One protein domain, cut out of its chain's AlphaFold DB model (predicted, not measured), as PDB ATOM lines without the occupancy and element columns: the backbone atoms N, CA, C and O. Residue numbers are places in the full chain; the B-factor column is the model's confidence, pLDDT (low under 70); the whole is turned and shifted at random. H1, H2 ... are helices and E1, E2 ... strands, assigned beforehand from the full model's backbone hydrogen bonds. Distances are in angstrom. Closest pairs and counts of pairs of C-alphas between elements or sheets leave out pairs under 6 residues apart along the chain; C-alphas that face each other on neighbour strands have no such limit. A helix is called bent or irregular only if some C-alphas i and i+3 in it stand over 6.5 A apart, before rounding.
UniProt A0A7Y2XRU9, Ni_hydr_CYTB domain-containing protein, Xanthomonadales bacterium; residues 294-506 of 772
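AT A GLANCE: This is residues 294 to 506 of the 772 residues of the protein "Ni_hydr_CYTB domain-containing protein" of Xanthomonadales bacterium (UniProt A0A7Y2XRU9). Two sheets stand face to face as a sandwich, a large, strongly twisted five-stranded one built along the long, bent strand E4 and a small three-stranded one, E6, E8 and E7, over part of it. A cluster of three helices, H1, H2 and H3, lies at one end of the long axis, while short H4 and a loop whose residues 436 to 447 stick out lie at the other end. The printed part has 213 residues, with four named helices and eight named strands in the order E1 E2 E3 E4 H1 H2 H3 E5 H4 E6 E7 E8; the class is mixed, helices and strands, with under half of the residues in named elements. The large sheet is branched and mixed, E1 and E4 being parallel and its other neighbour pairs antiparallel; the small one runs E6 E8 E7, all antiparallel. The whole is only just compact, close to loose, with a radius of gyration of the C-alphas of 19.8 A and spans of 57 by 44 by 30 A.

IN THESE COORDINATES: In the large sheet, E4 is the longest strand, residues 342 to 357, 38.3 A from C-alpha 342 at (184.114, 133.259, 126.061) to C-alpha 357. E5, residues 424 to 433, is 29.7 A long, and E3, residues 331 to 336, is 15.6 A. E1, residues 294 to 297, begins at C-alpha 294 at (162.464, 122.108, 120.122), and E2 is residues 308 to 311. The small sheet has E6, residues 461 to 465, E7, residues 486 to 490, and E8, residues 496 to 500, which ends at C-alpha 500 at (170.563, 130.256, 131.636). The helices are H1, residues 366 to 373, H2, residues 381 to 387, H3, residues 405 to 416 and 16.0 A long, and H4, residues 449 to 452.

HOW THE PARTS SIT: E4 bends by 87 degrees at residue 345, and its pairing is staggered. E1, beside residues 350 to 353, and E3, beside residues 342 to 347, lie on one side of it; E5, beside residues 347 to 356, lies on the other side. E4 and E5 are antiparallel at 157 degrees, with N 352 and O 428 at 2.8 A. E3 and E4 form a hairpin, with N 333 and O 345 at 2.9 A. E1 is parallel to E4 at 14 degrees, with N 296 and O 351 at 2.8 A, and forms a hairpin with E2, with N 310 and O 295 at 3.0 A. In the small sheet, N 462 and O 498 of E6 and E8 are 2.8 A apart, and in the hairpin of E7 and E8 N 489 and O 497 are 2.8 A apart. The two sheets make a sandwich, two sheets face to face, their strands at 29 degrees; the closest C-alphas of E1 and E6 are those of Gln 294 and Leu 464, 5.8 A. H3 only grazes the large sheet, with its residues 408 to 416. H2 and H3, a helical hairpin, touch at a shallow tilt of 29 degrees, opposite ways, closest at the C-alphas of Leu 387 and Gly 407, 6.0 A. H3 touches H1 with residues 411 to 415 alone, at a steep tilt of 66 degrees, closest at the C-alphas of Ala 372 and Arg 414, 5.1 A. H4 touches no helix and is on neither sheet. Every O i to N i+4 pair is within hydrogen-bond range in H1, H2 and H3; H4 is too short for such a pair.

THE WHOLE: The two C-alphas farthest apart are those of Gly 419 and Leu 442, 60.3 A. The printed part has no cut. The long links are E2 to E3, H2 to H3, E5 to H4 and E6 to E7; residues 436 to 447, between E5 and H4, stand free. The mean pLDDT of the printed part is 91.1, and residues 478 and 492 are under 70.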
ATOM      1  N   GLN A 294     162.483 122.076 118.668       96.12
ATOM      2  CA  GLN A 294     162.464 122.108 120.122       96.12
ATOM      3  C   GLN A 294     162.891 120.739 120.650       96.12
ATOM      4  O   GLN A 294     163.875 120.639 121.384       96.12
ATOM      5  N   SER A 295     162.215 119.688 120.183       95.44
ATOM      6  CA  SER A 295     162.472 118.315 120.596       95.44
ATOM      7  C   SER A 295     162.220 117.278 119.502       95.44
ATOM      8  O   SER A 295     161.475 117.518 118.544       95.44
ATOM      9  N   VAL A 296     162.846 116.111 119.667       95.19
ATOM     10  CA  VAL A 296     162.622 114.904 118.866       95.19
ATOM     11  C   VAL A 296     162.433 113.709 119.803       95.19
ATOM     12  O   VAL A 296     163.373 113.280 120.469       95.19
ATOM     13  N   ASP A 297     161.225 113.160 119.851       95.88
ATOM     14  CA  ASP A 297     160.909 111.993 120.670       95.88
ATOM     15  C   ASP A 297     160.842 110.726 119.809       95.88
ATOM     16  O   ASP A 297     159.945 110.568 118.980       95.88
ATOM     17  N   TRP A 298     161.817 109.839 120.010       95.62
ATOM     18  CA  TRP A 298     161.902 108.534 119.361       95.62
ATOM     19  C   TRP A 298     161.423 107.385 120.247       95.62
ATOM     20  O   TRP A 298     161.614 106.221 119.901       95.62
ATOM     21  N   THR A 299     160.842 107.672 121.411       95.94
ATOM     22  CA  THR A 299     160.328 106.618 122.290       95.94
ATOM     23  C   THR A 299     159.135 105.889 121.675       95.94
ATOM     24  O   THR A 299     158.923 104.717 121.984       95.94
ATOM     25  N   VAL A 300     158.438 106.522 120.727       94.88
ATOM     26  CA  VAL A 300     157.446 105.913 119.835       94.88
ATOM     27  C   VAL A 300     157.591 106.474 118.410       94.88
ATOM     28  O   VAL A 300     158.265 107.481 118.189       94.88
ATOM     29  N   LEU A 301     156.969 105.817 117.430       94.62
ATOM     30  CA  LEU A 301     156.927 106.252 116.032       94.62
ATOM     31  C   LEU A 301     155.488 106.546 115.598       94.62
ATOM     32  O   LEU A 301     154.566 105.844 116.012       94.62
ATOM     33  N   ASP A 302     155.310 107.540 114.732       92.56
ATOM     34  CA  ASP A 302     154.052 107.829 114.041       92.56
ATOM     35  C   ASP A 302     153.722 106.766 112.973       92.56
ATOM     36  O   ASP A 302     154.525 105.878 112.679       92.56
ATOM     37  N   GLY A 303     152.540 106.854 112.352       89.62
ATOM     38  CA  GLY A 303     152.102 105.893 111.331       89.62
ATOM     39  C   GLY A 303     152.987 105.833 110.073       89.62
ATOM     40  O   GLY A 303     152.819 104.931 109.255       89.62
ATOM     41  N   GLN A 304     153.930 106.768 109.906       89.25
ATOM     42  CA  GLN A 304     154.934 106.787 108.835       89.25
ATOM     43  C   GLN A 304     156.316 106.300 109.312       89.25
ATOM     44  O   GLN A 304     157.312 106.419 108.584       89.25
ATOM     45  N   GLY A 305     156.408 105.774 110.535       90.44
ATOM     46  CA  GLY A 305     157.661 105.331 111.136       90.44
ATOM     47  C   GLY A 305     158.604 106.489 111.485       90.44
ATOM     48  O   GLY A 305     159.822 106.302 111.480       90.44
ATOM     49  N   GLN A 306     158.092 107.702 111.709       90.94
ATOM     50  CA  GLN A 306     158.886 108.874 112.087       90.94
ATOM     51  C   GLN A 306     158.686 109.225 113.569       90.94
ATOM     52  O   GLN A 306     157.629 108.959 114.126       90.94
ATOM     53  N   PRO A 307     159.680 109.836 114.233       94.00
ATOM     54  CA  PRO A 307     159.531 110.281 115.615       94.00
ATOM     55  C   PRO A 307     158.653 111.528 115.703       94.00
ATOM     56  O   PRO A 307     158.516 112.291 114.735       94.00
ATOM     57  N   LEU A 308     158.155 111.802 116.905       94.38
ATOM     58  CA  LEU A 308     157.389 113.010 117.189       94.38
ATOM     59  C   LEU A 308     158.336 114.221 117.251       94.38
ATOM     60  O   LEU A 308     159.283 114.248 118.035       94.38
ATOM     61  N   ARG A 309     158.095 115.247 116.422       93.75
ATOM     62  CA  ARG A 309     158.956 116.449 116.327       93.75
ATOM     63  C   ARG A 309     158.256 117.715 116.759       93.75
ATOM     64  O   ARG A 309     157.367 118.181 116.048       93.75
ATOM     65  N   GLN A 310     158.686 118.331 117.848       94.69
ATOM     66  CA  GLN A 310     158.174 119.648 118.219       94.69
ATOM     67  C   GLN A 310     159.045 120.738 117.601       94.69
ATOM     68  O   GLN A 310     160.275 120.681 117.664       94.69
ATOM     69  N   TYR A 311     158.400 121.740 117.011       95.62
ATOM     70  CA  TYR A 311     159.049 122.901 116.416       95.62
ATOM     71  C   TYR A 311     158.774 124.146 117.263       95.62
ATOM     72  O   TYR A 311     157.701 124.303 117.842       95.62
ATOM     73  N   ARG A 312     159.751 125.048 117.333       96.12
ATOM     74  CA  ARG A 312     159.712 126.250 118.166       96.12
ATOM     75  C   ARG A 312     158.767 127.289 117.595       96.12
ATOM     76  O   ARG A 312     159.070 127.894 116.569       96.12
ATOM     77  N   ASN A 313     157.682 127.552 118.317       95.56
ATOM     78  CA  ASN A 313     156.698 128.579 117.977       95.56
ATOM     79  C   ASN A 313     156.158 128.424 116.540       95.56
ATOM     80  O   ASN A 313     156.016 129.406 115.802       95.56
ATOM     81  N   VAL A 314     155.914 127.172 116.144       95.75
ATOM     82  CA  VAL A 314     155.278 126.796 114.880       95.75
ATOM     83  C   VAL A 314     154.020 126.002 115.208       95.75
ATOM     84  O   VAL A 314     154.088 124.987 115.898       95.75
ATOM     85  N   ALA A 315     152.870 126.455 114.713       93.88
ATOM     86  CA  ALA A 315     151.615 125.731 114.867       93.88
ATOM     87  C   ALA A 315     151.525 124.596 113.829       93.88
ATOM     88  O   ALA A 315     151.404 124.860 112.632       93.88
ATOM     89  N   GLY A 316     151.567 123.339 114.277       87.81
ATOM     90  CA  GLY A 316     151.405 122.163 113.412       87.81
ATOM     91  C   GLY A 316     152.666 121.763 112.631       87.81
ATOM     92  O   GLY A 316     153.778 121.821 113.155       87.81
ATOM     93  N   ASP A 317     152.480 121.285 111.396       90.75
ATOM     94  CA  ASP A 317     153.570 120.881 110.496       90.75
ATOM     95  C   ASP A 317     154.136 122.103 109.751       90.75
ATOM     96  O   ASP A 317     153.385 122.740 109.014       90.75
ATOM     97  N   PRO A 318     155.442 122.419 109.858       93.12
ATOM     98  CA  PRO A 318     156.044 123.564 109.172       93.12
ATOM     99  C   PRO A 318     155.953 123.538 107.636       93.12
ATOM    100  O   PRO A 318     156.208 124.565 107.008       93.12
ATOM    101  N   VAL A 319     155.644 122.393 107.014       94.38
ATOM    102  CA  VAL A 319     155.412 122.291 105.557       94.38
ATOM    103  C   VAL A 319     154.032 122.822 105.170       94.38
ATOM    104  O   VAL A 319     153.838 123.288 104.045       94.38
ATOM    105  N   ALA A 320     153.063 122.733 106.081       93.12
ATOM    106  CA  ALA A 320     151.680 123.059 105.789       93.12
ATOM    107  C   ALA A 320     151.512 124.567 105.560       93.12
ATOM    108  O   ALA A 320     152.043 125.401 106.294       93.12
ATOM    109  N   SER A 321     150.747 124.938 104.533       88.69
ATOM    110  CA  SER A 321     150.556 126.345 104.154       88.69
ATOM    111  C   SER A 321     149.801 127.169 105.201       88.69
ATOM    112  O   SER A 321     149.910 128.393 105.222       88.69
ATOM    113  N   ASP A 322     149.005 126.510 106.040       92.12
ATOM    114  CA  ASP A 322     148.259 127.099 107.152       92.12
ATOM    115  C   ASP A 322     149.051 127.109 108.471       92.12
ATOM    116  O   ASP A 322     148.609 127.736 109.435       92.12
ATOM    117  N   SER A 323     150.251 126.519 108.506       94.69
ATOM    118  CA  SER A 323     151.118 126.528 109.684       94.69
ATOM    119  C   SER A 323     151.581 127.941 110.020       94.69
ATOM    120  O   SER A 323     152.268 128.593 109.233       94.69
ATOM    121  N   LEU A 324     151.193 128.439 111.193       96.94
ATOM    122  CA  LEU A 324     151.597 129.761 111.657       96.94
ATOM    123  C   LEU A 324     152.982 129.695 112.309       96.94
ATOM    124  O   LEU A 324     153.164 129.026 113.325       96.94
ATOM    125  N   ILE A 325     153.934 130.447 111.760       97.00
ATOM    126  CA  ILE A 325     155.274 130.632 112.323       97.00
ATOM    127  C   ILE A 325     155.305 131.966 113.067       97.00
ATOM    128  O   ILE A 325     155.298 133.038 112.459       97.00
ATOM    129  N   GLU A 326     155.384 131.935 114.393       96.81
ATOM    130  CA  GLU A 326     155.541 133.167 115.177       96.81
ATOM    131  C   GLU A 326     157.007 133.598 115.276       96.81
ATOM    132  O   GLU A 326     157.318 134.760 115.538       96.81
ATOM    133  N   GLY A 327     157.918 132.649 115.070       95.44
ATOM    134  CA  GLY A 327     159.348 132.813 115.263       95.44
ATOM    135  C   GLY A 327     159.747 132.806 116.738       95.44
ATOM    136  O   GLY A 327     158.957 133.148 117.624       95.44
ATOM    137  N   PHE A 328     160.998 132.456 117.014       96.25
ATOM    138  CA  PHE A 328     161.515 132.291 118.373       96.25
ATOM    139  C   PHE A 328     162.784 133.114 118.601       96.25
ATOM    140  O   PHE A 328     163.531 133.416 117.665       96.25
ATOM    141  N   ARG A 329     163.011 133.512 119.855       95.00
ATOM    142  CA  ARG A 329     164.259 134.161 120.272       95.00
ATOM    143  C   ARG A 329     165.288 133.078 120.587       95.00
ATOM    144  O   ARG A 329     164.927 132.132 121.283       95.00
ATOM    145  N   PRO A 330     166.529 133.189 120.100       95.62
ATOM    146  CA  PRO A 330     167.552 132.212 120.425       95.62
ATOM    147  C   PRO A 330     167.965 132.320 121.897       95.62
ATOM    148  O   PRO A 330     167.923 133.402 122.485       95.62
ATOM    149  N   LEU A 331     168.399 131.202 122.471       95.31
ATOM    150  CA  LEU A 331     169.024 131.186 123.788       95.31
ATOM    151  C   LEU A 331     170.425 131.790 123.685       95.31
ATOM    152  O   LEU A 331     171.160 131.472 122.754       95.31
ATOM    153  N   ILE A 332     170.825 132.615 124.648       94.88
ATOM    154  CA  ILE A 332     172.177 133.168 124.689       94.88
ATOM    155  C   ILE A 332     173.039 132.371 125.673       94.88
ATOM    156  O   ILE A 332     172.736 132.321 126.862       94.88
ATOM    157  N   LEU A 333     174.132 131.780 125.181       93.50
ATOM    158  CA  LEU A 333     175.080 130.988 125.972       93.50
ATOM    159  C   LEU A 333     176.531 131.419 125.721       93.50
ATOM    160  O   LEU A 333     176.854 131.894 124.626       93.50
ATOM    161  N   PRO A 334     177.436 131.225 126.691       92.94
ATOM    162  CA  PRO A 334     178.862 131.399 126.470       92.94
ATOM    163  C   PRO A 334     179.408 130.424 125.418       92.94
ATOM    164  O   PRO A 334     179.304 129.201 125.528       92.94
ATOM    165  N   ARG A 335     180.073 130.992 124.414       90.56
ATOM    166  CA  ARG A 335     180.793 130.290 123.353       90.56
ATOM    167  C   ARG A 335     182.244 130.744 123.332       90.56
ATOM    168  O   ARG A 335     182.516 131.943 123.267       90.56
ATOM    169  N   LEU A 336     183.169 129.791 123.316       86.81
ATOM    170  CA  LEU A 336     184.588 130.080 123.150       86.81
ATOM    171  C   LEU A 336     184.857 130.599 121.730       86.81
ATOM    172  O   LEU A 336     184.499 129.952 120.741       86.81
ATOM    173  N   ASN A 337     185.515 131.747 121.630       81.69
ATOM    174  CA  ASN A 337     185.920 132.344 120.368       81.69
ATOM    175  C   ASN A 337     187.323 131.867 119.933       81.69
ATOM    176  O   ASN A 337     188.002 131.111 120.626       81.69
ATOM    177  N   ALA A 338     187.771 132.328 118.761       73.38
ATOM    178  CA  ALA A 338     189.085 131.991 118.204       73.38
ATOM    179  C   ALA A 338     190.283 132.423 119.076       73.38
ATOM    180  O   ALA A 338     191.352 131.842 118.949       73.38
ATOM    181  N   ALA A 339     190.110 133.443 119.923       74.62
ATOM    182  CA  ALA A 339     191.151 133.954 120.813       74.62
ATOM    183  C   ALA A 339     191.236 133.171 122.138       74.62
ATOM    184  O   ALA A 339     192.148 133.408 122.921       74.62
ATOM    185  N   GLY A 340     190.317 132.228 122.376       80.81
ATOM    186  CA  GLY A 340     190.242 131.477 123.629       80.81
ATOM    187  C   GLY A 340     189.411 132.160 124.718       80.81
ATOM    188  O   GLY A 340     189.374 131.658 125.836       80.81
ATOM    189  N   ASP A 341     188.705 133.247 124.396       86.38
ATOM    190  CA  ASP A 341     187.802 133.928 125.325       86.38
ATOM    191  C   ASP A 341     186.354 133.482 125.110       86.38
ATOM    192  O   ASP A 341     185.933 133.192 123.986       86.38
ATOM    193  N   PHE A 342     185.553 133.476 126.174       90.38
ATOM    194  CA  PHE A 342     184.114 133.259 126.061       90.38
ATOM    195  C   PHE A 342     183.379 134.551 125.694       90.38
ATOM    196  O   PHE A 342     183.592 135.604 126.293       90.38
ATOM    197  N   GLN A 343     182.452 134.443 124.744       93.25
ATOM    198  CA  GLN A 343     181.472 135.473 124.413       93.25
ATOM    199  C   GLN A 343     180.071 134.871 124.450       93.25
ATOM    200  O   GLN A 343     179.860 133.744 124.010       93.25
ATOM    201  N   LEU A 344     179.100 135.635 124.933       94.81
ATOM    202  CA  LEU A 344     177.690 135.269 124.885       94.81
ATOM    203  C   LEU A 344     177.207 135.298 123.427       94.81
ATOM    204  O   LEU A 344     177.288 136.348 122.781       94.81
ATOM    205  N   ALA A 345     176.729 134.163 122.919       94.31
ATOM    206  CA  ALA A 345     176.326 133.932 121.529       94.31
ATOM    207  C   ALA A 345     174.972 133.194 121.449       94.31
ATOM    208  O   ALA A 345     174.607 132.512 122.406       94.31
ATOM    209  N   PRO A 346     174.226 133.306 120.334       95.44
ATOM    210  CA  PRO A 346     172.920 132.671 120.191       95.44
ATOM    211  C   PRO A 346     172.999 131.185 119.803       95.44
ATOM    212  O   PRO A 346     173.788 130.775 118.945       95.44
ATOM    213  N   PHE A 347     172.116 130.390 120.403       94.69
ATOM    214  CA  PHE A 347     171.964 128.957 120.192       94.69
ATOM    215  C   PHE A 347     170.492 128.559 120.071       94.69
ATOM    216  O   PHE A 347     169.600 129.167 120.668       94.69
ATOM    217  N   ASN A 348     170.260 127.479 119.333       95.19
ATOM    218  CA  ASN A 348     169.074 126.655 119.477       95.19
ATOM    219  C   ASN A 348     169.444 125.395 120.263       95.19
ATOM    220  O   ASN A 348     170.419 124.734 119.917       95.19
ATOM    221  N   LEU A 349     168.671 125.037 121.282       94.50
ATOM    222  CA  LEU A 349     168.813 123.743 121.947       94.50
ATOM    223  C   LEU A 349     167.800 122.768 121.364       94.50
ATOM    224  O   LEU A 349     166.649 123.153 121.165       94.50
ATOM    225  N   VAL A 350     168.201 121.526 121.111       94.44
ATOM    226  CA  VAL A 350     167.272 120.469 120.700       94.44
ATOM    227  C   VAL A 350     167.384 119.309 121.670       94.44
ATOM    228  O   VAL A 350     168.484 118.800 121.883       94.44
ATOM    229  N   THR A 351     166.255 118.895 122.237       95.12
ATOM    230  CA  THR A 351     166.207 117.763 123.166       95.12
ATOM    231  C   THR A 351     165.732 116.499 122.462       95.12
ATOM    232  O   THR A 351     164.769 116.539 121.701       95.12
ATOM    233  N   SER A 352     166.402 115.376 122.693       94.75
ATOM    234  CA  SER A 352     166.046 114.083 122.109       94.75
ATOM    235  C   SER A 352     165.764 113.052 123.192       94.75
ATOM    236  O   SER A 352     166.499 113.014 124.174       94.75
ATOM    237  N   TRP A 353     164.765 112.192 122.982       95.75
ATOM    238  CA  TRP A 353     164.496 111.016 123.822       95.75
ATOM    239  C   TRP A 353     164.549 109.738 123.000       95.75
ATOM    240  O   TRP A 353     164.145 109.730 121.837       95.75
ATOM    241  N   TYR A 354     165.065 108.666 123.598       95.06
ATOM    242  CA  TYR A 354     165.262 107.384 122.926       95.06
ATOM    243  C   TYR A 354     165.361 106.218 123.909       95.06
ATOM    244  O   TYR A 354     165.646 106.408 125.090       95.06
ATOM    245  N   TRP A 355     165.165 104.995 123.411       95.25
ATOM    246  CA  TRP A 355     165.346 103.777 124.198       95.25
ATOM    247  C   TRP A 355     166.791 103.274 124.146       95.25
ATOM    248  O   TRP A 355     167.412 103.256 123.083       95.25
ATOM    249  N   THR A 356     167.292 102.773 125.272       94.00
ATOM    250  CA  THR A 356     168.507 101.952 125.364       94.00
ATOM    251  C   THR A 356     168.194 100.581 125.949       94.00
ATOM    252  O   THR A 356     167.281 100.471 126.762       94.00
ATOM    253  N   ALA A 357     168.951  99.552 125.572       93.06
ATOM    254  CA  ALA A 357     168.798  98.177 126.043       93.06
ATOM    255  C   ALA A 357     170.160  97.499 126.280       93.06
ATOM    256  O   ALA A 357     171.159  97.859 125.659       93.06
ATOM    257  N   GLY A 358     170.169  96.461 127.117       89.75
ATOM    258  CA  GLY A 358     171.321  95.595 127.365       89.75
ATOM    259  C   GLY A 358     172.308  96.101 128.421       89.75
ATOM    260  O   GLY A 358     172.090  97.113 129.077       89.75
ATOM    261  N   GLU A 359     173.399  95.349 128.580       86.06
ATOM    262  CA  GLU A 359     174.524  95.646 129.474       86.06
ATOM    263  C   GLU A 359     175.840  95.416 128.703       86.06
ATOM    264  O   GLU A 359     176.192  94.258 128.443       86.06
ATOM    265  N   PRO A 360     176.569  96.477 128.296       84.12
ATOM    266  CA  PRO A 360     176.275  97.894 128.539       84.12
ATOM    267  C   PRO A 360     175.028  98.383 127.782       84.12
ATOM    268  O   PRO A 360     174.690  97.845 126.729       84.12
ATOM    269  N   ALA A 361     174.364  99.416 128.311       86.81
ATOM    270  CA  ALA A 361     173.185 100.011 127.688       86.81
ATOM    271  C   ALA A 361     173.540 100.646 126.332       86.81
ATOM    272  O   ALA A 361     174.319 101.598 126.264       86.81
ATOM    273  N   LEU A 362     172.951 100.121 125.256       84.94
ATOM    274  CA  LEU A 362     173.121 100.611 123.890       84.94
ATOM    275  C   LEU A 362     171.790 101.127 123.334       84.94
ATOM    276  O   LEU A 362     170.746 100.559 123.661       84.94
ATOM    277  N   PRO A 363     171.792 102.163 122.481       87.50
ATOM    278  CA  PRO A 363     170.573 102.643 121.843       87.50
ATOM    279  C   PRO A 363     169.861 101.545 121.040       87.50
ATOM    280  O   PRO A 363     170.489 100.790 120.296       87.50
ATOM    281  N   VAL A 364     168.539 101.460 121.188       89.56
ATOM    282  CA  VAL A 364     167.685 100.538 120.427       89.56
ATOM    283  C   VAL A 364     167.640 100.997 118.976       89.56
ATOM    284  O   VAL A 364     167.343 102.159 118.709       89.56
ATOM    285  N   SER A 365     167.886 100.095 118.024       85.44
ATOM    286  CA  SER A 365     167.888 100.471 116.607       85.44
ATOM    287  C   SER A 365     166.503 100.836 116.091       85.44
ATOM    288  O   SER A 365     165.482 100.332 116.568       85.44
ATOM    289  N   ARG A 366     166.459 101.675 115.050       85.38
ATOM    290  CA  ARG A 366     165.198 102.042 114.389       85.38
ATOM    291  C   ARG A 366     164.425 100.809 113.917       85.38
ATOM    292  O   ARG A 366     163.221 100.740 114.120       85.38
ATOM    293  N   GLN A 367     165.118  99.816 113.356       85.62
ATOM    294  CA  GLN A 367     164.493  98.569 112.912       85.62
ATOM    295  C   GLN A 367     163.883  97.784 114.080       85.62
ATOM    296  O   GLN A 367     162.803  97.215 113.940       85.62
ATOM    297  N   GLN A 368     164.559  97.736 115.232       90.38
ATOM    298  CA  GLN A 368     164.022  97.085 116.433       90.38
ATOM    299  C   GLN A 368     162.776  97.809 116.951       90.38
ATOM    300  O   GLN A 368     161.803  97.147 117.306       90.38
ATOM    301  N   LEU A 369     162.782  99.144 116.934       92.19
ATOM    302  CA  LEU A 369     161.627  99.956 117.310       92.19
ATOM    303  C   LEU A 369     160.447  99.729 116.350       92.19
ATOM    304  O   LEU A 369     159.346  99.422 116.795       92.19
ATOM    305  N   GLU A 370     160.679  99.777 115.035       92.25
ATOM    306  CA  GLU A 370     159.650  99.501 114.022       92.25
ATOM    307  C   GLU A 370     159.064  98.085 114.173       92.25
ATOM    308  O   GLU A 370     157.845  97.919 114.189       92.25
ATOM    309  N   ASN A 371     159.914  97.071 114.367       91.75
ATOM    310  CA  ASN A 371     159.482  95.681 114.567       91.75
ATOM    311  C   ASN A 371     158.668  95.480 115.857       91.75
ATOM    312  O   ASN A 371     157.843  94.570 115.926       91.75
ATOM    313  N   ALA A 372     158.923  96.283 116.892       94.56
ATOM    314  CA  ALA A 372     158.198  96.205 118.155       94.56
ATOM    315  C   ALA A 372     156.812  96.863 118.064       94.56
ATOM    316  O   ALA A 372     155.826  96.307 118.568       94.56
ATOM    317  N   LEU A 373     156.744  98.038 117.423       95.38
ATOM    318  CA  LEU A 373     155.554  98.892 117.386       95.38
ATOM    319  C   LEU A 373     154.537  98.472 116.317       95.38
ATOM    320  O   LEU A 373     153.330  98.592 116.550       95.38
ATOM    321  N   PHE A 374     154.998  97.962 115.170       95.06
ATOM    322  CA  PHE A 374     154.137  97.658 114.025       95.06
ATOM    323  C   PHE A 374     153.981  96.154 113.770       95.06
ATOM    324  O   PHE A 374     154.909  95.363 113.913       95.06
ATOM    325  N   SER A 375     152.792  95.760 113.312       91.25
ATOM    326  CA  SER A 375     152.481  94.433 112.782       91.25
ATOM    327  C   SER A 375     151.716  94.588 111.471       91.25
ATOM    328  O   SER A 375     150.652  95.199 111.430       91.25
ATOM    329  N   GLY A 376     152.282  94.092 110.368       84.12
ATOM    330  CA  GLY A 376     151.664  94.226 109.043       84.12
ATOM    331  C   GLY A 376     151.510  95.674 108.550       84.12
ATOM    332  O   GLY A 376     150.626  95.938 107.744       84.12
ATOM    333  N   GLY A 377     152.344  96.607 109.029       85.12
ATOM    334  CA  GLY A 377     152.301  98.028 108.651       85.12
ATOM    335  C   GLY A 377     151.286  98.876 109.427       85.12
ATOM    336  O   GLY A 377     151.106 100.045 109.110       85.12
ATOM    337  N   SER A 378     150.624  98.309 110.437       91.31
ATOM    338  CA  SER A 378     149.756  99.030 111.378       91.31
ATOM    339  C   SER A 378     150.262  98.848 112.804       91.31
ATOM    340  O   SER A 378     151.029  97.920 113.068       91.31
ATOM    341  N   TYR A 379     149.865  99.723 113.728       94.81
ATOM    342  CA  TYR A 379     150.227  99.570 115.137       94.81
ATOM    343  C   TYR A 379     149.752  98.230 115.697       94.81
ATOM    344  O   TYR A 379     148.706  97.704 115.308       94.81
ATOM    345  N   HIS A 380     150.521  97.671 116.631       94.38
ATOM    346  CA  HIS A 380     150.095  96.466 117.329       94.38
ATOM    347  C   HIS A 380     148.775  96.729 118.084       94.38
ATOM    348  O   HIS A 380     148.683  97.747 118.771       94.38
ATOM    349  N   PRO A 381     147.772  95.828 118.041       91.81
ATOM    350  CA  PRO A 381     146.484  96.058 118.707       91.81
ATOM    351  C   PRO A 381     146.599  96.314 120.213       91.81
ATOM    352  O   PRO A 381     145.842  97.097 120.769       91.81
ATOM    353  N   GLU A 382     147.575  95.679 120.868       90.50
ATOM    354  CA  GLU A 382     147.894  95.904 122.288       90.50
ATOM    355  C   GLU A 382     148.388  97.329 122.565       90.50
ATOM    356  O   GLU A 382     148.129  97.858 123.639       90.50
ATOM    357  N   LEU A 383     149.095  97.938 121.608       93.50
ATOM    358  CA  LEU A 383     149.581  99.310 121.727       93.50
ATOM    359  C   LEU A 383     148.437 100.303 121.510       93.50
ATOM    360  O   LEU A 383     148.295 101.232 122.294       93.50
ATOM    361  N   VAL A 384     147.585 100.059 120.505       94.06
ATOM    362  CA  VAL A 384     146.367 100.859 120.287       94.06
ATOM    363  C   VAL A 384     145.485 100.809 121.531       94.06
ATOM    364  O   VAL A 384     145.147 101.847 122.067       94.06
ATOM    365  N   ALA A 385     145.219  99.623 122.082       92.06
ATOM    366  CA  ALA A 385     144.399  99.473 123.286       92.06
ATOM    367  C   ALA A 385     144.948 100.193 124.535       92.06
ATOM    368  O   ALA A 385     144.195 100.395 125.486       92.06
ATOM    369  N   ALA A 386     146.244 100.517 124.563       92.50
ATOM    370  CA  ALA A 386     146.879 101.217 125.672       92.50
ATOM    371  C   ALA A 386     146.954 102.737 125.470       92.50
ATOM    372  O   ALA A 386     146.918 103.461 126.459       92.50
ATOM    373  N   LEU A 387     147.090 103.200 124.223       94.19
ATOM    374  CA  LEU A 387     147.332 104.610 123.894       94.19
ATOM    375  C   LEU A 387     146.095 105.339 123.343       94.19
ATOM    376  O   LEU A 387     146.011 106.552 123.486       94.19
ATOM    377  N   ASP A 388     145.151 104.621 122.731       93.50
ATOM    378  CA  ASP A 388     143.917 105.172 122.156       93.50
ATOM    379  C   ASP A 388     142.971 105.621 123.278       93.50
ATOM    380  O   ASP A 388     142.256 104.828 123.904       93.50
ATOM    381  N   SER A 389     143.038 106.910 123.584       90.88
ATOM    382  CA  SER A 389     142.361 107.542 124.707       90.88
ATOM    383  C   SER A 389     140.925 107.939 124.368       90.88
ATOM    384  O   SER A 389     140.074 107.968 125.266       90.88
ATOM    385  N   ASP A 390     140.645 108.231 123.093       92.62
ATOM    386  CA  ASP A 390     139.316 108.621 122.620       92.62
ATOM    387  C   ASP A 390     138.492 107.447 122.051       92.62
ATOM    388  O   ASP A 390     137.260 107.542 121.952       92.62
ATOM    389  N   GLY A 391     139.140 106.304 121.814       91.25
ATOM    390  CA  GLY A 391     138.531 105.043 121.412       91.25
ATOM    391  C   GLY A 391     138.150 104.984 119.934       91.25
ATOM    392  O   GLY A 391     137.261 104.194 119.579       91.25
ATOM    393  N   ASP A 392     138.743 105.823 119.078       91.94
ATOM    394  CA  ASP A 392     138.448 105.866 117.643       91.94
ATOM    395  C   ASP A 392     139.196 104.796 116.816       91.94
ATOM    396  O   ASP A 392     138.893 104.581 115.631       91.94
ATOM    397  N   GLY A 393     140.108 104.056 117.459       88.44
ATOM    398  CA  GLY A 393     140.909 102.987 116.870       88.44
ATOM    399  C   GLY A 393     142.139 103.469 116.096       88.44
ATOM    400  O   GLY A 393     142.805 102.649 115.452       88.44
ATOM    401  N   GLN A 394     142.440 104.766 116.122       89.50
ATOM    402  CA  GLN A 394     143.636 105.386 115.565       89.50
ATOM    403  C   GLN A 394     144.442 106.037 116.691       89.50
ATOM    404  O   GLN A 394     143.935 106.313 117.765       89.50
ATOM    405  N   LEU A 395     145.741 106.233 116.463       92.44
ATOM    406  CA  LEU A 395     146.590 106.940 117.418       92.44
ATOM    407  C   LEU A 395     146.888 108.324 116.871       92.44
ATOM    408  O   LEU A 395     147.626 108.481 115.890       92.44
ATOM    409  N   SER A 396     146.285 109.324 117.503       92.19
ATOM    410  CA  SER A 396     146.592 110.720 117.257       92.19
ATOM    411  C   SER A 396     147.998 111.063 117.753       92.19
ATOM    412  O   SER A 396     148.653 110.339 118.502       92.19
ATOM    413  N   ARG A 397     148.489 112.230 117.343       89.19
ATOM    414  CA  ARG A 397     149.812 112.704 117.752       89.19
ATOM    415  C   ARG A 397     149.927 112.941 119.261       89.19
ATOM    416  O   ARG A 397     151.027 112.835 119.800       89.19
ATOM    417  N   ASP A 398     148.828 113.304 119.911       90.06
ATOM    418  CA  ASP A 398     148.813 113.561 121.348       90.06
ATOM    419  C   ASP A 398     148.783 112.252 122.145       90.06
ATOM    420  O   ASP A 398     149.471 112.157 123.151       90.06
ATOM    421  N   GLU A 399     148.128 111.212 121.627       94.12
ATOM    422  CA  GLU A 399     148.103 109.859 122.214       94.12
ATOM    423  C   GLU A 399     149.423 109.098 122.080       94.12
ATOM    424  O   GLU A 399     149.703 108.161 122.821       94.12
ATOM    425  N   LEU A 400     150.271 109.509 121.137       94.75
ATOM    426  CA  LEU A 400     151.620 108.970 121.000       94.75
ATOM    427  C   LEU A 400     152.597 109.554 122.041       94.75
ATOM    428  O   LEU A 400     153.737 109.109 122.123       94.75
ATOM    429  N   ARG A 401     152.205 110.542 122.851       94.06
ATOM    430  CA  ARG A 401     153.093 111.088 123.889       94.06
ATOM    431  C   ARG A 401     153.163 110.114 125.062       94.06
ATOM    432  O   ARG A 401     152.161 109.847 125.706       94.06
ATOM    433  N   LEU A 402     154.355 109.601 125.370       94.00
ATOM    434  CA  LEU A 402     154.557 108.690 126.505       94.00
ATOM    435  C   LEU A 402     154.734 109.459 127.826       94.00
ATOM    436  O   LEU A 402     155.772 109.342 128.482       94.00
ATOM    437  N   ASP A 403     153.762 110.296 128.185       88.12
ATOM    438  CA  ASP A 403     153.790 111.134 129.394       88.12
ATOM    439  C   ASP A 403     153.176 110.464 130.641       88.12
ATOM    440  O   ASP A 403     153.295 111.004 131.745       88.12
ATOM    441  N   ASP A 404     152.627 109.252 130.497       88.62
ATOM    442  CA  ASP A 404     152.122 108.417 131.585       88.62
ATOM    443  C   ASP A 404     152.826 107.044 131.692       88.62
ATOM    444  O   ASP A 404     153.394 106.503 130.737       88.62
ATOM    445  N   ASP A 405     152.764 106.437 132.883       91.06
ATOM    446  CA  ASP A 405     153.396 105.138 133.159       91.06
ATOM    447  C   ASP A 405     152.811 103.986 132.318       91.06
ATOM    448  O   ASP A 405     153.515 103.013 132.024       91.06
ATOM    449  N   GLY A 406     151.532 104.075 131.938       92.56
ATOM    450  CA  GLY A 406     150.818 103.074 131.150       92.56
ATOM    451  C   GLY A 406     151.308 103.028 129.708       92.56
ATOM    452  O   GLY A 406     151.696 101.952 129.239       92.56
ATOM    453  N   GLY A 407     151.383 104.181 129.037       93.81
ATOM    454  CA  GLY A 407     151.928 104.274 127.681       93.81
ATOM    455  C   GLY A 407     153.382 103.799 127.605       93.81
ATOM    456  O   GLY A 407     153.747 102.985 126.747       93.81
ATOM    457  N   VAL A 408     154.206 104.210 128.575       96.12
ATOM    458  CA  VAL A 408     155.602 103.755 128.691       96.12
ATOM    459  C   VAL A 408     155.683 102.237 128.880       96.12
ATOM    460  O   VAL A 408     156.526 101.578 128.263       96.12
ATOM    461  N   ALA A 409     154.832 101.659 129.733       96.19
ATOM    462  CA  ALA A 409     154.797 100.217 129.965       96.19
ATOM    463  C   ALA A 409     154.370  99.438 128.713       96.19
ATOM    464  O   ALA A 409     154.982  98.413 128.411       96.19
ATOM    465  N   ALA A 410     153.384  99.940 127.963       95.69
ATOM    466  CA  ALA A 410     152.918  99.317 126.730       95.69
ATOM    467  C   ALA A 410     154.035  99.241 125.680       95.69
ATOM    468  O   ALA A 410     154.332  98.161 125.162       95.69
ATOM    469  N   VAL A 411     154.729 100.357 125.426       96.81
ATOM    470  CA  VAL A 411     155.864 100.382 124.490       96.81
ATOM    471  C   VAL A 411     157.015  99.497 124.975       96.81
ATOM    472  O   VAL A 411     157.566  98.720 124.190       96.81
ATOM    473  N   ARG A 412     157.347  99.540 126.273       97.25
ATOM    474  CA  ARG A 412     158.388  98.680 126.859       97.25
ATOM    475  C   ARG A 412     158.073  97.200 126.648       97.25
ATOM    476  O   ARG A 412     158.938  96.470 126.176       97.25
ATOM    477  N   GLN A 413     156.844  96.767 126.926       96.31
ATOM    478  CA  GLN A 413     156.425  95.375 126.752       96.31
ATOM    479  C   GLN A 413     156.547  94.920 125.289       96.31
ATOM    480  O   GLN A 413     156.982  93.797 125.019       96.31
ATOM    481  N   ARG A 414     156.214  95.797 124.331       96.12
ATOM    482  CA  ARG A 414     156.409  95.526 122.900       96.12
ATOM    483  C   ARG A 414     157.881  95.344 122.540       96.12
ATOM    484  O   ARG A 414     158.207  94.429 121.786       96.12
ATOM    485  N   LEU A 415     158.763  96.177 123.088       96.12
ATOM    486  CA  LEU A 415     160.208  96.059 122.886       96.12
ATOM    487  C   LEU A 415     160.768  94.776 123.526       96.12
ATOM    488  O   LEU A 415     161.521  94.052 122.873       96.12
ATOM    489  N   GLU A 416     160.355  94.432 124.749       96.56
ATOM    490  CA  GLU A 416     160.754  93.188 125.431       96.56
ATOM    491  C   GLU A 416     160.334  91.935 124.652       96.56
ATOM    492  O   GLU A 416     161.097  90.971 124.562       96.56
ATOM    493  N   ALA A 417     159.167  91.965 123.997       94.88
ATOM    494  CA  ALA A 417     158.694  90.871 123.147       94.88
ATOM    495  C   ALA A 417     159.605  90.598 121.931       94.88
ATOM    496  O   ALA A 417     159.552  89.507 121.361       94.88
ATOM    497  N   THR A 418     160.470  91.548 121.552       93.44
ATOM    498  CA  THR A 418     161.488  91.355 120.502       93.44
ATOM    499  C   THR A 418     162.792  90.732 121.019       93.44
ATOM    500  O   THR A 418     163.711  90.489 120.237       93.44
ATOM    501  N   GLY A 419     162.874  90.437 122.323       93.19
ATOM    502  CA  GLY A 419     164.041  89.840 122.979       93.19
ATOM    503  C   GLY A 419     165.014  90.849 123.595       93.19
ATOM    504  O   GLY A 419     166.087  90.454 124.049       93.19
ATOM    505  N   LEU A 420     164.658  92.138 123.618       93.56
ATOM    506  CA  LEU A 420     165.415  93.177 124.317       93.56
ATOM    507  C   LEU A 420     165.202  93.084 125.834       93.56
ATOM    508  O   LEU A 420     164.129  92.720 126.307       93.56
ATOM    509  N   SER A 421     166.224  93.439 126.608       94.38
ATOM    510  CA  SER A 421     166.175  93.491 128.073       94.38
ATOM    511  C   SER A 421     166.935  94.711 128.593       94.38
ATOM    512  O   SER A 421     167.700  95.326 127.849       94.38
ATOM    513  N   GLY A 422     166.707  95.102 129.851       94.31
ATOM    514  CA  GLY A 422     167.349  96.292 130.432       94.31
ATOM    515  C   GLY A 422     166.905  97.606 129.778       94.31
ATOM    516  O   GLY A 422     167.711  98.517 129.624       94.31
ATOM    517  N   LEU A 423     165.644  97.689 129.344       96.25
ATOM    518  CA  LEU A 423     165.121  98.835 128.603       96.25
ATOM    519  C   LEU A 423     164.957 100.077 129.482       96.25
ATOM    520  O   LEU A 423     164.230 100.058 130.479       96.25
ATOM    521  N   GLN A 424     165.571 101.177 129.056       95.56
ATOM    522  CA  GLN A 424     165.478 102.485 129.702       95.56
ATOM    523  C   GLN A 424     165.265 103.579 128.657       95.56
ATOM    524  O   GLN A 424     165.780 103.479 127.546       95.56
ATOM    525  N   ILE A 425     164.513 104.619 129.019       95.81
ATOM    526  CA  ILE A 425     164.449 105.854 128.234       95.81
ATOM    527  C   ILE A 425     165.627 106.727 128.671       95.81
ATOM    528  O   ILE A 425     165.846 106.922 129.865       95.81
ATOM    529  N   GLN A 426     166.375 107.244 127.703       94.06
ATOM    530  CA  GLN A 426     167.431 108.234 127.896       94.06
ATOM    531  C   GLN A 426     167.070 109.540 127.191       94.06
ATOM    532  O   GLN A 426     166.211 109.566 126.304       94.06
ATOM    533  N   SER A 427     167.744 110.618 127.587       92.88
ATOM    534  CA  SER A 427     167.555 111.951 127.030       92.88
ATOM    535  C   SER A 427     168.900 112.636 126.743       92.88
ATOM    536  O   SER A 427     169.891 112.406 127.431       92.88
ATOM    537  N   GLU A 428     168.933 113.496 125.725       91.38
ATOM    538  CA  GLU A 428     170.087 114.345 125.396       91.38
ATOM    539  C   GLU A 428     169.616 115.749 125.004       91.38
ATOM    540  O   GLU A 428     168.678 115.891 124.221       91.38
ATOM    541  N   ILE A 429     170.323 116.788 125.456       91.62
ATOM    542  CA  ILE A 429     170.210 118.152 124.931       91.62
ATOM    543  C   ILE A 429     171.438 118.500 124.081       91.62
ATOM    544  O   ILE A 429     172.565 118.557 124.580       91.62
ATOM    545  N   THR A 430     171.204 118.844 122.812       89.31
ATOM    546  CA  THR A 430     172.252 119.269 121.875       89.31
ATOM    547  C   THR A 430     172.137 120.773 121.535       89.31
ATOM    548  O   THR A 430     171.141 121.193 120.938       89.31
ATOM    549  N   PRO A 431     173.141 121.615 121.852       90.12
ATOM    550  CA  PRO A 431     173.208 123.025 121.458       90.12
ATOM    551  C   PRO A 431     173.732 123.247 120.029       90.12
ATOM    552  O   PRO A 431     174.880 122.948 119.700       90.12
ATOM    553  N   PHE A 432     172.945 123.905 119.182       89.88
ATOM    554  CA  PHE A 432     173.341 124.340 117.842       89.88
ATOM    555  C   PHE A 432     173.548 125.846 117.777       89.88
ATOM    556  O   PHE A 432     172.620 126.621 117.995       89.88
ATOM    557  N   SER A 433     174.770 126.268 117.443       90.56
ATOM    558  CA  SER A 433     175.068 127.694 117.281       90.56
ATOM    559  C   SER A 433     174.323 128.302 116.092       90.56
ATOM    560  O   SER A 433     174.180 127.669 115.039       90.56
ATOM    561  N   ILE A 434     173.896 129.549 116.257       93.56
ATOM    562  CA  ILE A 434     173.198 130.328 115.240       93.56
ATOM    563  C   ILE A 434     174.136 131.451 114.786       93.56
ATOM    564  O   ILE A 434     174.626 132.230 115.597       93.56
ATOM    565  N   ASN A 435     174.428 131.499 113.488       92.06
ATOM    566  CA  ASN A 435     175.413 132.406 112.885       92.06
ATOM    567  C   ASN A 435     174.871 133.140 111.639       92.06
ATOM    568  O   ASN A 435     175.529 134.032 111.112       92.06
ATOM    569  N   HIS A 436     173.684 132.753 111.174       93.75
ATOM    570  CA  HIS A 436     172.947 133.304 110.042       93.75
ATOM    571  C   HIS A 436     171.590 133.843 110.491       93.75
ATOM    572  O   HIS A 436     171.190 133.699 111.644       93.75
ATOM    573  N   ASN A 437     170.881 134.446 109.547       95.94
ATOM    574  CA  ASN A 437     169.709 135.283 109.760       95.94
ATOM    575  C   ASN A 437     170.054 136.623 110.423       95.94
ATOM    576  O   ASN A 437     169.278 137.189 111.196       95.94
ATOM    577  N   VAL A 438     171.264 137.114 110.149       96.88
ATOM    578  CA  VAL A 438     171.743 138.395 110.663       96.88
ATOM    579  C   VAL A 438     170.889 139.509 110.063       96.88
ATOM    580  O   VAL A 438     170.769 139.624 108.844       96.88
ATOM    581  N   VAL A 439     170.317 140.356 110.915       96.75
ATOM    582  CA  VAL A 439     169.523 141.514 110.496       96.75
ATOM    583  C   VAL A 439     170.361 142.793 110.477       96.75
ATOM    584  O   VAL A 439     171.416 142.911 111.108       96.75
ATOM    585  N   ASN A 440     169.875 143.799 109.749       93.12
ATOM    586  CA  ASN A 440     170.510 145.113 109.706       93.12
ATOM    587  C   ASN A 440     170.353 145.882 111.042       93.12
ATOM    588  O   ASN A 440     169.577 145.508 111.920       93.12
ATOM    589  N   GLY A 441     171.066 147.003 111.187       90.31
ATOM    590  CA  GLY A 441     171.062 147.805 112.419       90.31
ATOM    591  C   GLY A 441     169.746 148.524 112.762       90.31
ATOM    592  O   GLY A 441     169.653 149.100 113.845       90.31
ATOM    593  N   LEU A 442     168.746 148.530 111.870       90.38
ATOM    594  CA  LEU A 442     167.404 149.046 112.177       90.38
ATOM    595  C   LEU A 442     166.575 148.010 112.942       90.38
ATOM    596  O   LEU A 442     165.817 148.385 113.830       90.38
ATOM    597  N   THR A 443     166.750 146.729 112.612       94.31
ATOM    598  CA  THR A 443     166.015 145.605 113.214       94.31
ATOM    599  C   THR A 443     166.767 144.970 114.389       94.31
ATOM    600  O   THR A 443     166.150 144.334 115.239       94.31
ATOM    601  N   ALA A 444     168.094 145.121 114.448       95.00
ATOM    602  CA  ALA A 444     168.914 144.594 115.537       95.00
ATOM    603  C   ALA A 444     168.451 145.114 116.912       95.00
ATOM    604  O   ALA A 444     167.939 146.229 117.034       95.00
ATOM    605  N   THR A 445     168.674 144.322 117.963       93.38
ATOM    606  CA  THR A 445     168.339 144.714 119.338       93.38
ATOM    607  C   THR A 445     169.108 145.972 119.741       93.38
ATOM    608  O   THR A 445     170.338 145.977 119.786       93.38
ATOM    609  N   ARG A 446     168.364 147.037 120.069       92.12
ATOM    610  CA  ARG A 446     168.892 148.307 120.609       92.12
ATOM    611  C   ARG A 446     168.315 148.679 121.972       92.12
ATOM    612  O   ARG A 446     168.685 149.703 122.542       92.12
ATOM    613  N   ASP A 447     167.407 147.856 122.482       90.31
ATOM    614  CA  ASP A 447     166.845 148.015 123.812       90.31
ATOM    615  C   ASP A 447     167.718 147.282 124.834       90.31
ATOM    616  O   ASP A 447     167.862 146.060 124.784       90.31
ATOM    617  N   CYS A 448     168.306 148.035 125.764       91.50
ATOM    618  CA  CYS A 448     169.140 147.482 126.825       91.50
ATOM    619  C   CYS A 448     168.359 146.543 127.759       91.50
ATOM    620  O   CYS A 448     168.975 145.661 128.359       91.50
ATOM    621  N   SER A 449     167.033 146.698 127.875       89.38
ATOM    622  CA  SER A 449     166.194 145.838 128.723       89.38
ATOM    623  C   SER A 449     166.260 144.365 128.299       89.38
ATOM    624  O   SER A 449     166.268 143.482 129.155       89.38
ATOM    625  N   ASN A 450     166.469 144.101 127.002       91.44
ATOM    626  CA  ASN A 450     166.597 142.751 126.456       91.44
ATOM    627  C   ASN A 450     167.757 141.948 127.052       91.44
ATOM    628  O   ASN A 450     167.732 140.732 126.906       91.44
ATOM    629  N   CYS A 451     168.733 142.588 127.713       92.75
ATOM    630  CA  CYS A 451     169.862 141.924 128.382       92.75
ATOM    631  C   CYS A 451     170.016 142.317 129.861       92.75
ATOM    632  O   CYS A 451     170.490 141.518 130.661       92.75
ATOM    633  N   HIS A 452     169.672 143.554 130.227       93.19
ATOM    634  CA  HIS A 452     169.917 144.097 131.568       93.19
ATOM    635  C   HIS A 452     168.737 143.941 132.529       93.19
ATOM    636  O   HIS A 452     168.895 144.230 133.716       93.19
ATOM    637  N   ASP A 453     167.568 143.527 132.042       89.56
ATOM    638  CA  ASP A 453     166.393 143.321 132.883       89.56
ATOM    639  C   ASP A 453     166.255 141.866 133.361       89.56
ATOM    640  O   ASP A 453     166.928 140.968 132.858       89.56
ATOM    641  N   ARG A 454     165.386 141.611 134.343       86.19
ATOM    642  CA  ARG A 454     165.181 140.262 134.903       86.19
ATOM    643  C   ARG A 454     164.498 139.291 133.950       86.19
ATOM    644  O   ARG A 454     164.819 138.112 133.986       86.19
ATOM    645  N   ASP A 455     163.629 139.799 133.085       84.25
ATOM    646  CA  ASP A 455     162.930 139.014 132.061       84.25
ATOM    647  C   ASP A 455     163.657 139.103 130.701       84.25
ATOM    648  O   ASP A 455     163.057 139.011 129.629       84.25
ATOM    649  N   SER A 456     164.972 139.339 130.746       90.00
ATOM    650  CA  SER A 456     165.845 139.450 129.578       90.00
ATOM    651  C   SER A 456     166.166 138.094 128.953       90.00
ATOM    652  O   SER A 456     166.064 137.050 129.594       90.00
ATOM    653  N   VAL A 457     166.692 138.112 127.724       88.88
ATOM    654  CA  VAL A 457     167.130 136.893 127.016       88.88
ATOM    655  C   VAL A 457     168.265 136.145 127.729       88.88
ATOM    656  O   VAL A 457     168.581 135.018 127.361       88.88
ATOM    657  N   LEU A 458     168.895 136.776 128.727       90.69
ATOM    658  CA  LEU A 458     169.970 136.201 129.537       90.69
ATOM    659  C   LEU A 458     169.467 135.483 130.798       90.69
ATOM    660  O   LEU A 458     170.279 134.881 131.495       90.69
ATOM    661  N   ALA A 459     168.171 135.583 131.111       85.50
ATOM    662  CA  ALA A 459     167.586 135.062 132.349       85.50
ATOM    663  C   ALA A 459     166.207 134.401 132.171       85.50
ATOM    664  O   ALA A 459     165.726 133.729 133.083       85.50
ATOM    665  N   THR A 460     165.560 134.560 131.013       84.94
ATOM    666  CA  THR A 460     164.299 133.876 130.701       84.94
ATOM    667  C   THR A 460     164.492 132.378 130.501       84.94
ATOM    668  O   THR A 460     165.488 131.940 129.926       84.94
ATOM    669  N   SER A 461     163.481 131.603 130.892       90.50
ATOM    670  CA  SER A 461     163.396 130.177 130.586       90.50
ATOM    671  C   SER A 461     163.281 129.932 129.081       90.50
ATOM    672  O   SER A 461     162.507 130.595 128.388       90.50
ATOM    673  N   PHE A 462     163.991 128.926 128.594       93.62
ATOM    674  CA  PHE A 462     163.963 128.459 127.218       93.62
ATOM    675  C   PHE A 462     163.365 127.056 127.173       93.62
ATOM    676  O   PHE A 462     163.956 126.112 127.693       93.62
ATOM    677  N   THR A 463     162.176 126.911 126.588       94.62
ATOM    678  CA  THR A 463     161.461 125.626 126.541       94.62
ATOM    679  C   THR A 463     162.289 124.563 125.816       94.62
ATOM    680  O   THR A 463     162.782 124.791 124.707       94.62
ATOM    681  N   LEU A 464     162.456 123.403 126.447       95.12
ATOM    682  CA  LEU A 464     163.145 122.238 125.889       95.12
ATOM    683  C   LEU A 464     162.147 121.235 125.305       95.12
ATOM    684  O   LEU A 464     162.397 120.683 124.239       95.12
ATOM    685  N   SER A 465     161.012 121.033 125.975       93.94
ATOM    686  CA  SER A 465     159.901 120.210 125.492       93.94
ATOM    687  C   SER A 465     158.625 120.513 126.268       93.94
ATOM    688  O   SER A 465     158.693 120.918 127.431       93.94
ATOM    689  N   ASP A 466     157.476 120.267 125.646       91.62
ATOM    690  CA  ASP A 466     156.169 120.474 126.282       91.62
ATOM    691  C   ASP A 466     155.793 119.316 127.225       91.62
ATOM    692  O   ASP A 466     154.955 119.489 128.100       91.62
ATOM    693  N   TYR A 467     156.443 118.155 127.080       92.94
ATOM    694  CA  TYR A 467     156.285 116.967 127.929       92.94
ATOM    695  C   TYR A 467     157.620 116.212 128.070       92.94
ATOM    696  O   TYR A 467     158.587 116.507 127.358       92.94
ATOM    697  N   THR A 468     157.691 115.249 128.992       93.56
ATOM    698  CA  THR A 468     158.890 114.429 129.235       93.56
ATOM    699  C   THR A 468     158.554 112.933 129.157       93.56
ATOM    700  O   THR A 468     157.951 112.406 130.091       93.56
ATOM    701  N   PRO A 469     158.943 112.227 128.073       94.62
ATOM    702  CA  PRO A 469     158.717 110.791 127.930       94.62
ATOM    703  C   PRO A 469     159.213 109.988 129.141       94.62
ATOM    704  O   PRO A 469     160.386 110.066 129.517       94.62
ATOM    705  N   GLY A 470     158.309 109.240 129.778       92.19
ATOM    706  CA  GLY A 470     158.579 108.464 130.993       92.19
ATOM    707  C   GLY A 470     159.115 109.270 132.177       92.19
ATOM    708  O   GLY A 470     159.831 108.717 133.012       92.19
ATOM    709  N   GLY A 471     158.837 110.576 132.223       91.12
ATOM    710  CA  GLY A 471     159.341 111.486 133.254       91.12
ATOM    711  C   GLY A 471     160.861 111.693 133.228       91.12
ATOM    712  O   GLY A 471     161.414 112.295 134.155       91.12
ATOM    713  N   VAL A 472     161.553 111.210 132.186       93.69
ATOM    714  CA  VAL A 472     163.014 111.281 132.074       93.69
ATOM    715  C   VAL A 472     163.435 112.709 131.755       93.69
ATOM    716  O   VAL A 472     163.151 113.243 130.677       93.69
ATOM    717  N   GLN A 473     164.127 113.332 132.709       92.06
ATOM    718  CA  GLN A 473     164.581 114.709 132.568       92.06
ATOM    719  C   GLN A 473     165.688 114.821 131.512       92.06
ATOM    720  O   GLN A 473     166.535 113.931 131.437       92.06
ATOM    721  N   PRO A 474     165.696 115.893 130.701       92.31
ATOM    722  CA  PRO A 474     166.759 116.179 129.739       92.31
ATOM    723  C   PRO A 474     168.152 116.283 130.377       92.31
ATOM    724  O   PRO A 474     168.351 117.098 131.278       92.31
ATOM    725  N   GLU A 475     169.125 115.526 129.865       89.31
ATOM    726  CA  GLU A 475     170.527 115.603 130.293       89.31
ATOM    727  C   GLU A 475     171.443 116.248 129.245       89.31
ATOM    728  O   GLU A 475     171.208 116.198 128.036       89.31
ATOM    729  N   TRP A 476     172.517 116.880 129.716       82.81
ATOM    730  CA  TRP A 476     173.484 117.566 128.863       82.81
ATOM    731  C   TRP A 476     174.585 116.639 128.377       82.81
ATOM    732  O   TRP A 476     175.201 115.926 129.169       82.81
ATOM    733  N   ILE A 477     174.954 116.784 127.105       74.94
ATOM    734  CA  ILE A 477     176.227 116.267 126.610       74.94
ATOM    735  C   ILE A 477     177.282 117.368 126.638       74.94
ATOM    736  O   ILE A 477     177.083 118.477 126.137       74.94
ATOM    737  N   ALA A 478     178.439 117.040 127.213       68.06
ATOM    738  CA  ALA A 478     179.595 117.921 127.221       68.06
ATOM    739  C   ALA A 478     180.084 118.167 125.784       68.06
ATOM    740  O   ALA A 478     180.565 117.258 125.106       68.06
ATOM    741  N   LEU A 479     179.995 119.418 125.330       72.50
ATOM    742  CA  LEU A 479     180.451 119.841 124.007       72.50
ATOM    743  C   LEU A 479     181.586 120.843 124.143       72.50
ATOM    744  O   LEU A 479     181.504 121.829 124.873       72.50
ATOM    745  N   ALA A 480     182.674 120.589 123.420       71.50
ATOM    746  CA  ALA A 480     183.870 121.403 123.534       71.50
ATOM    747  C   ALA A 480     183.578 122.867 123.150       71.50
ATOM    748  O   ALA A 480     183.258 123.159 121.997       71.50
ATOM    749  N   GLY A 481     183.797 123.789 124.095       76.50
ATOM    750  CA  GLY A 481     183.753 125.243 123.889       76.50
ATOM    751  C   GLY A 481     182.381 125.900 123.937       76.50
ATOM    752  O   GLY A 481     182.268 127.056 123.527       76.50
ATOM    753  N   VAL A 482     181.373 125.187 124.429       85.75
ATOM    754  CA  VAL A 482     180.113 125.772 124.894       85.75
ATOM    755  C   VAL A 482     180.063 125.555 126.399       85.75
ATOM    756  O   VAL A 482     180.263 124.429 126.851       85.75
ATOM    757  N   ASP A 483     179.848 126.623 127.162       85.69
ATOM    758  CA  ASP A 483     179.624 126.515 128.604       85.69
ATOM    759  C   ASP A 483     178.120 126.552 128.872       85.69
ATOM    760  O   ASP A 483     177.432 127.514 128.523       85.69
ATOM    761  N   LEU A 484     177.602 125.476 129.454       82.06
ATOM    762  CA  LEU A 484     176.191 125.316 129.782       82.06
ATOM    763  C   LEU A 484     175.947 125.820 131.199       82.06
ATOM    764  O   LEU A 484     175.577 125.077 132.104       82.06
ATOM    765  N   ALA A 485     176.182 127.111 131.374       86.75
ATOM    766  CA  ALA A 485     175.933 127.794 132.623       86.75
ATOM    767  C   ALA A 485     174.423 128.011 132.782       86.75
ATOM    768  O   ALA A 485     173.835 128.868 132.119       86.75
ATOM    769  N   GLY A 486     173.785 127.170 133.596       89.56
ATOM    770  CA  GLY A 486     172.346 127.173 133.843       89.56
ATOM    771  C   GLY A 486     171.830 125.826 134.342       89.56
ATOM    772  O   GLY A 486     172.599 124.894 134.574       89.56
ATOM    773  N   GLU A 487     170.512 125.719 134.494       91.12
ATOM    774  CA  GLU A 487     169.853 124.533 135.050       91.12
ATOM    775  C   GLU A 487     168.605 124.152 134.240       91.12
ATOM    776  O   GLU A 487     167.918 125.008 133.674       91.12
ATOM    777  N   VAL A 488     168.308 122.851 134.189       92.50
ATOM    778  CA  VAL A 488     167.049 122.333 133.636       92.50
ATOM    779  C   VAL A 488     165.990 122.365 134.732       92.50
ATOM    780  O   VAL A 488     166.219 121.900 135.847       92.50
ATOM    781  N   SER A 489     164.823 122.911 134.411       89.94
ATOM    782  CA  SER A 489     163.677 123.022 135.305       89.94
ATOM    783  C   SER A 489     162.452 122.360 134.683       89.94
ATOM    784  O   SER A 489     162.131 122.592 133.512       89.94
ATOM    785  N   THR A 490     161.760 121.543 135.474       84.75
ATOM    786  CA  THR A 490     160.510 120.885 135.084       84.75
ATOM    787  C   THR A 490     159.333 121.845 135.256       84.75
ATOM    788  O   THR A 490     159.161 122.461 136.311       84.75
ATOM    789  N   GLY A 491     158.527 121.985 134.208       76.50
ATOM    790  CA  GLY A 491     157.304 122.776 134.221       76.50
ATOM    791  C   GLY A 491     156.154 122.066 134.950       76.50
ATOM    792  O   GLY A 491     156.178 120.845 135.115       76.50
ATOM    793  N   PRO A 492     155.116 122.808 135.369       66.19
ATOM    794  CA  PRO A 492     153.970 122.252 136.093       66.19
ATOM    795  C   PRO A 492     153.127 121.258 135.274       66.19
ATOM    796  O   PRO A 492     152.434 120.440 135.866       66.19
ATOM    797  N   GLU A 493     153.204 121.304 133.941       72.56
ATOM    798  CA  GLU A 493     152.476 120.418 133.014       72.56
ATOM    799  C   GLU A 493     153.338 119.240 132.507       72.56
ATOM    800  O   GLU A 493     153.029 118.635 131.491       72.56
ATOM    801  N   GLY A 494     154.453 118.920 133.179       80.69
ATOM    802  CA  GLY A 494     155.334 117.804 132.795       80.69
ATOM    803  C   GLY A 494     156.351 118.128 131.690       80.69
ATOM    804  O   GLY A 494     157.217 117.304 131.387       80.69
ATOM    805  N   GLY A 495     156.297 119.335 131.121       90.50
ATOM    806  CA  GLY A 495     157.316 119.867 130.217       90.50
ATOM    807  C   GLY A 495     158.646 120.191 130.903       90.50
ATOM    808  O   GLY A 495     158.784 120.143 132.125       90.50
ATOM    809  N   SER A 496     159.643 120.564 130.107       93.88
ATOM    810  CA  SER A 496     160.978 120.936 130.587       93.88
ATOM    811  C   SER A 496     161.459 122.232 129.942       93.88
ATOM    812  O   SER A 496     161.140 122.556 128.797       93.88
ATOM    813  N   SER A 497     162.245 122.995 130.692       94.62
ATOM    814  CA  SER A 497     162.829 124.260 130.256       94.62
ATOM    815  C   SER A 497     164.255 124.395 130.772       94.62
ATOM    816  O   SER A 497     164.629 123.771 131.759       94.62
ATOM    817  N   PHE A 498     165.057 125.213 130.106       93.81
ATOM    818  CA  PHE A 498     166.394 125.575 130.543       93.81
ATOM    819  C   PHE A 498     166.431 127.034 130.975       93.81
ATOM    820  O   PHE A 498     165.952 127.904 130.250       93.81
ATOM    821  N   ILE A 499     167.027 127.314 132.129       91.06
ATOM    822  CA  ILE A 499     167.239 128.676 132.614       91.06
ATOM    823  C   ILE A 499     168.740 128.940 132.585       91.06
ATOM    824  O   ILE A 499     169.495 128.315 133.330       91.06
ATOM    825  N   ALA A 500     169.166 129.855 131.715       89.56
ATOM    826  CA  ALA A 500     170.563 130.256 131.636       89.56
ATOM    827  C   ALA A 500     170.989 131.016 132.900       89.56
ATOM    828  O   ALA A 500     170.264 131.866 133.417       89.56
ATOM    829  N   ASP A 501     172.209 130.746 133.347       89.19
ATOM    830  CA  ASP A 501     172.893 131.458 134.416       89.19
ATOM    831  C   ASP A 501     174.216 132.016 133.890       89.19
ATOM    832  O   ASP A 501     175.302 131.490 134.123       89.19
ATOM    833  N   SER A 502     174.143 133.143 133.183       89.19
ATOM    834  CA  SER A 502     175.346 133.809 132.663       89.19
ATOM    835  C   SER A 502     176.374 134.158 133.760       89.19
ATOM    836  O   SER A 502     177.564 134.312 133.469       89.19
ATOM    837  N   ARG A 503     175.949 134.236 135.030       88.88
ATOM    838  CA  ARG A 503     176.821 134.547 136.161       88.88
ATOM    839  C   ARG A 503     177.798 133.420 136.478       88.88
ATOM    840  O   ARG A 503     178.961 133.728 136.746       88.88
ATOM    841  N   SER A 504     177.359 132.160 136.469       87.62
ATOM    842  CA  SER A 504     178.253 131.018 136.726       87.62
ATOM    843  C   SER A 504     179.314 130.859 135.633       87.62
ATOM    844  O   SER A 504     180.434 130.467 135.947       87.62
ATOM    845  N   ALA A 505     179.031 131.326 134.413       84.81
ATOM    846  CA  ALA A 505     180.009 131.473 133.329       84.81
ATOM    847  C   ALA A 505     180.916 132.721 133.431       84.81
ATOM    848  O   ALA A 505     181.648 133.045 132.495       84.81
ATOM    849  N   GLY A 506     180.862 133.477 134.532       88.44
ATOM    850  CA  GLY A 506     181.717 134.649 134.753       88.44
ATOM    851  C   GLY A 506     181.207 135.965 134.149       88.44
ATOM    852  O   GLY A 506     181.909 136.980 134.218       88.44
TER     853      GLY A 506